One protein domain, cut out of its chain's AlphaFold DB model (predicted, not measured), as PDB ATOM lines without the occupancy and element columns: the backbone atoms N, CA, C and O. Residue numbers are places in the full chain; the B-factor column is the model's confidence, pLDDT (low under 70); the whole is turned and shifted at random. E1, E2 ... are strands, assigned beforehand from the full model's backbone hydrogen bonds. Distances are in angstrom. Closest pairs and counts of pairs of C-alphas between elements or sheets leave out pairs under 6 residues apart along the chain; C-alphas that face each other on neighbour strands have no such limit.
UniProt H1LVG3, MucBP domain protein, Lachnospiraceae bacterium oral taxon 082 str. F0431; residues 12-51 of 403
ATOM      1  N   PRO A  12     125.971  66.975  89.694       90.88
ATOM      2  CA  PRO A  12     125.021  67.981  90.124       90.88
ATOM      3  C   PRO A  12     123.934  67.356  91.003       90.88
ATOM      4  O   PRO A  12     123.533  66.206  90.812       90.88
ATOM      5  N   TYR A  13     123.422  68.139  91.943       88.75
ATOM      6  CA  TYR A  13     122.209  67.834  92.681       88.75
ATOM      7  C   TYR A  13     121.196  68.963  92.509       88.75
ATOM      8  O   TYR A  13     121.535  70.123  92.273       88.75
ATOM      9  N   THR A  14     119.924  68.608  92.618       92.69
ATOM     10  CA  THR A  14     118.799  69.540  92.660       92.69
ATOM     11  C   THR A  14     117.751  68.931  93.574       92.69
ATOM     12  O   THR A  14     117.432  67.749  93.441       92.69
ATOM     13  N   THR A  15     117.251  69.711  94.525       93.12
ATOM     14  CA  THR A  15     116.203  69.289  95.454       93.12
ATOM     15  C   THR A  15     114.936  70.106  95.224       93.12
ATOM     16  O   THR A  15     114.982  71.270  94.817       93.12
ATOM     17  N   SER A  16     113.785  69.506  95.510       92.12
ATOM     18  CA  SER A  16     112.481  70.175  95.481       92.12
ATOM     19  C   SER A  16     111.753  69.930  96.801       92.12
ATOM     20  O   SER A  16     111.976  68.883  97.419       92.12
ATOM     21  N   PRO A  17     110.912  70.875  97.260       94.31
ATOM     22  CA  PRO A  17     110.109  70.667  98.456       94.31
ATOM     23  C   PRO A  17     109.134  69.504  98.255       94.31
ATOM     24  O   PRO A  17     108.698  69.216  97.139       94.31
ATOM     25  N   LEU A  18     108.775  68.852  99.356       93.44
ATOM     26  CA  LEU A  18     107.716  67.853  99.372       93.44
ATOM     27  C   LEU A  18     106.358  68.557  99.404       93.44
ATOM     28  O   LEU A  18     106.204  69.612 100.017       93.44
ATOM     29  N   SER A  19     105.349  67.947  98.794       93.44
ATOM     30  CA  SER A  19     103.964  68.373  98.989       93.44
ATOM     31  C   SER A  19     103.474  67.886 100.353       93.44
ATOM     32  O   SER A  19     103.412  66.680 100.593       93.44
ATOM     33  N   ILE A  20     103.133  68.818 101.244       94.19
ATOM     34  CA  ILE A  20     102.592  68.530 102.578       94.19
ATOM     35  C   ILE A  20     101.149  69.037 102.621       94.19
ATOM     36  O   ILE A  20     100.892  70.207 102.356       94.19
ATOM     37  N   THR A  21     100.198  68.163 102.950       95.25
ATOM     38  CA  THR A  21      98.771  68.512 103.000       95.25
ATOM     39  C   THR A  21      98.510  69.681 103.954       95.25
ATOM     40  O   THR A  21      98.891  69.609 105.123       95.25
ATOM     41  N   ASN A  22      97.792  70.704 103.476       96.12
ATOM     42  CA  ASN A  22      97.456  71.948 104.188       96.12
ATOM     43  C   ASN A  22      98.648  72.875 104.479       96.12
ATOM     44  O   ASN A  22      98.567  73.698 105.394       96.12
ATOM     45  N   PHE A  23      99.763  72.722 103.766       96.94
ATOM     46  CA  PHE A  23     100.905  73.617 103.881       96.94
ATOM     47  C   PHE A  23     101.387  74.086 102.511       96.94
ATOM     48  O   PHE A  23     101.639  73.285 101.608       96.94
ATOM     49  N   THR A  24     101.661  75.382 102.422       95.88
ATOM     50  CA  THR A  24     102.354  76.004 101.300       95.88
ATOM     51  C   THR A  24     103.822  76.220 101.659       95.88
ATOM     52  O   THR A  24     104.161  76.691 102.748       95.88
ATOM     53  N   VAL A  25     104.723  75.869 100.739       95.81
ATOM     54  CA  VAL A  25     106.157  76.145 100.895       95.81
ATOM     55  C   VAL A  25     106.403  77.656 100.812       95.81
ATOM     56  O   VAL A  25     105.995  78.310  99.856       95.81
ATOM     57  N   VAL A  26     107.074  78.215 101.818       94.25
ATOM     58  CA  VAL A  26     107.368  79.656 101.908       94.25
ATOM     59  C   VAL A  26     108.503  80.029 100.957       94.25
ATOM     60  O   VAL A  26     108.435  81.042 100.267       94.25
ATOM     61  N   ASN A  27     109.534  79.181 100.890       89.81
ATOM     62  CA  ASN A  27     110.672  79.345  99.994       89.81
ATOM     63  C   ASN A  27     110.925  78.052  99.192       89.81
ATOM     64  O   ASN A  27     111.591  77.142  99.698       89.81
ATOM     65  N   PRO A  28     110.399  77.933  97.958       89.06
ATOM     66  CA  PRO A  28     110.557  76.732  97.135       89.06
ATOM     67  C   PRO A  28     111.973  76.568  96.560       89.06
ATOM     68  O   PRO A  28     112.338  75.468  96.141       89.06
ATOM     69  N   THR A  29     112.782  77.633  96.548       91.12
ATOM     70  CA  THR A  29     114.140  77.635  95.986       91.12
ATOM     71  C   THR A  29     115.166  78.251  96.946       91.12
ATOM     72  O   THR A  29     115.671  79.347  96.689       91.12
ATOM     73  N   PRO A  30     115.507  77.572  98.061       91.25
ATOM     74  CA  PRO A  30     116.637  77.967  98.901       91.25
ATOM     75  C   PRO A  30     117.931  78.082  98.085       91.25
ATOM     76  O   PRO A  30     118.133  77.320  97.146       91.25
ATOM     77  N   ALA A  31     118.837  78.991  98.460       90.62
ATOM     78  CA  ALA A  31     120.045  79.295  97.677       90.62
ATOM     79  C   ALA A  31     120.948  78.075  97.399       90.62
ATOM     80  O   ALA A  31     121.671  78.052  96.408       90.62
ATOM     81  N   ASN A  32     120.904  77.063  98.267       89.56
ATOM     82  CA  ASN A  32     121.668  75.825  98.149       89.56
ATOM     83  C   ASN A  32     120.846  74.637  97.609       89.56
ATOM     84  O   ASN A  32     121.292  73.497  97.744       89.56
ATOM     85  N   ASN A  33     119.665  74.874  97.015       89.94
ATOM     86  CA  ASN A  33     118.791  73.827  96.462       89.94
ATOM     87  C   ASN A  33     119.355  73.153  95.200       89.94
ATOM     88  O   ASN A  33     118.862  72.101  94.795       89.94
ATOM     89  N   THR A  34     120.379  73.744  94.589       89.88
ATOM     90  CA  THR A  34     121.166  73.167  93.501       89.88
ATOM     91  C   THR A  34     122.654  73.313  93.810       89.88
ATOM     92  O   THR A  34     123.056  74.182  94.584       89.88
ATOM     93  N   GLY A  35     123.485  72.441  93.244       88.75
ATOM     94  CA  GLY A  35     124.935  72.479  93.442       88.75
ATOM     95  C   GLY A  35     125.619  71.229  92.908       88.75
ATOM     96  O   GLY A  35     124.997  70.432  92.213       88.75
ATOM     97  N   THR A  36     126.896  71.041  93.230       88.81
ATOM     98  CA  THR A  36     127.672  69.839  92.888       88.81
ATOM     99  C   THR A  36     128.212  69.187  94.156       88.81
ATOM    100  O   THR A  36     128.612  69.873  95.100       88.81
ATOM    101  N   PHE A  37     128.209  67.854  94.215       87.62
ATOM    102  CA  PHE A  37     128.697  67.147  95.400       87.62
ATOM    103  C   PHE A  37     130.212  67.306  95.559       87.62
ATOM    104  O   PHE A  37     130.981  66.951  94.662       87.62
ATOM    105  N   THR A  38     130.639  67.772  96.735       88.56
ATOM    106  CA  THR A  38     132.051  67.828  97.142       88.56
ATOM    107  C   THR A  38     132.372  66.672  98.100       88.56
ATOM    108  O   THR A  38     131.635  66.473  99.072       88.56
ATOM    109  N   PRO A  39     133.448  65.891  97.872       86.12
ATOM    110  CA  PRO A  39     133.843  64.810  98.772       86.12
ATOM    111  C   PRO A  39     134.060  65.298 100.206       86.12
ATOM    112  O   PRO A  39     134.741  66.292 100.433       86.12
ATOM    113  N   GLY A  40     133.494  64.581 101.178       84.88
ATOM    114  CA  GLY A  40     133.630  64.907 102.602       84.88
ATOM    115  C   GLY A  40     132.718  66.033 103.109       84.88
ATOM    116  O   GLY A  40     132.773  66.338 104.298       84.88
ATOM    117  N   VAL A  41     131.865  66.621 102.259       88.31
ATOM    118  CA  VAL A  41     130.909  67.675 102.646       88.31
ATOM    119  C   VAL A  41     129.501  67.097 102.802       88.31
ATOM    120  O   VAL A  41     129.004  66.401 101.917       88.31
ATOM    121  N   ASN A  42     128.837  67.424 103.914       86.62
ATOM    122  CA  ASN A  42     127.411  67.161 104.111       86.62
ATOM    123  C   ASN A  42     126.599  68.397 103.722       86.62
ATOM    124  O   ASN A  42     126.908  69.506 104.154       86.62
ATOM    125  N   TYR A  43     125.533  68.194 102.954       84.88
ATOM    126  CA  TYR A  43     124.627  69.257 102.531       84.88
ATOM    127  C   TYR A  43     123.304  69.121 103.283       84.88
ATOM    128  O   TYR A  43     122.693  68.053 103.276       84.88
ATOM    129  N   VAL A  44     122.861  70.206 103.919       89.00
ATOM    130  CA  VAL A  44     121.541  70.310 104.552       89.00
ATOM    131  C   VAL A  44     120.759  71.386 103.811       89.00
ATOM    132  O   VAL A  44     121.162  72.550 103.787       89.00
ATOM    133  N   ILE A  45     119.661  70.988 103.173       91.12
ATOM    134  CA  ILE A  45     118.739  71.889 102.485       91.12
ATOM    135  C   ILE A  45     117.454  71.915 103.307       91.12
ATOM    136  O   ILE A  45     116.828  70.877 103.513       91.12
ATOM    137  N   THR A  46     117.078  73.099 103.784       91.31
ATOM    138  CA  THR A  46     115.894  73.295 104.626       91.31
ATOM    139  C   THR A  46     114.804  73.987 103.820       91.31
ATOM    140  O   THR A  46     115.044  75.038 103.228       91.31
ATOM    141  N   TYR A  47     113.603  73.411 103.828       93.94
ATOM    142  CA  TYR A  47     112.398  74.024 103.277       93.94
ATOM    143  C   TYR A  47     111.498  74.488 104.418       93.94
ATOM    144  O   TYR A  47     111.216  73.719 105.339       93.94
ATOM    145  N   GLU A  48     111.053  75.737 104.349       94.12
ATOM    146  CA  GLU A  48     110.113  76.326 105.300       94.12
ATOM    147  C   GLU A  48     108.687  76.230 104.754       94.12
ATOM    148  O   GLU A  48     108.452  76.472 103.568       94.12
ATOM    149  N   TYR A  49     107.734  75.889 105.621       95.94
ATOM    150  CA  TYR A  49     106.328  75.710 105.271       95.94
ATOM    151  C   TYR A  49     105.445  76.567 106.173       95.94
ATOM    152  O   TYR A  49     105.665  76.641 107.383       95.94
ATOM    153  N   LYS A  50     104.407  77.161 105.586       96.31
ATOM    154  CA  LYS A  50     103.333  77.877 106.278       96.31
ATOM    155  C   LYS A  50     102.052  77.065 106.120       96.31
ATOM    156  O   LYS A  50     101.772  76.579 105.028       96.31
ATOM    157  N   ARG A  51     101.286  76.898 107.201       97.44
ATOM    158  CA  ARG A  51      99.968  76.256 107.112       97.44
ATOM    159  C   ARG A  51      99.024  77.157 106.323       97.44
ATOM    160  O   ARG A  51      99.028  78.370 106.519       97.44
TER     161      ARG A  51
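What this domain is: This is residues 12 to 51 of the 403 residues of the protein "MucBP domain protein" of Lachnospiraceae bacterium oral taxon 082 str. F0431 (UniProt H1LVG3). With little regular structure, the printed part is a narrow rod of chain that runs out from E1, folds back near residue 22 and again near residue 39, and returns to E4; two small strand pairs, E1 with E3 and E2 with E4, lie toward opposite ends. The 40 residues include four named strands, E1 to E4 in chain order, and no named helix; the class is all strand, with only 12 residues in named elements. Both two-strand sheets are antiparallel. The whole is loose, radius of gyration of the C-alphas 11.9 A, spanning 37 by 14 by 14 A.

Where its parts are: E1, residues 12 to 14, 6.9 A long, begins at C-alpha 12 (125.021, 67.981, 90.124). E2 is residues 23 to 25, 6.5 A; E3, 34 to 36, 7.3 A; E4, 49 to 51, 6.6 A, ending at C-alpha 51 (99.968, 76.256, 107.112).

How they stand to each other: E1 and E3 are antiparallel at 159 degrees, N 13 and O 35 within hydrogen-bond range at 2.8 A. E2 and E4 are antiparallel at 150 degrees, N 24 and O 50 at 2.9 A. E1 and E4 are apart.

The domain as a whole: The C-alphas of Asn 22 and Pro 39, the two farthest apart, are 37.5 A apart. The printed part has no cut. The link E3 to E4 is long, 12 residues. No printed residue is under 70 in pLDDT.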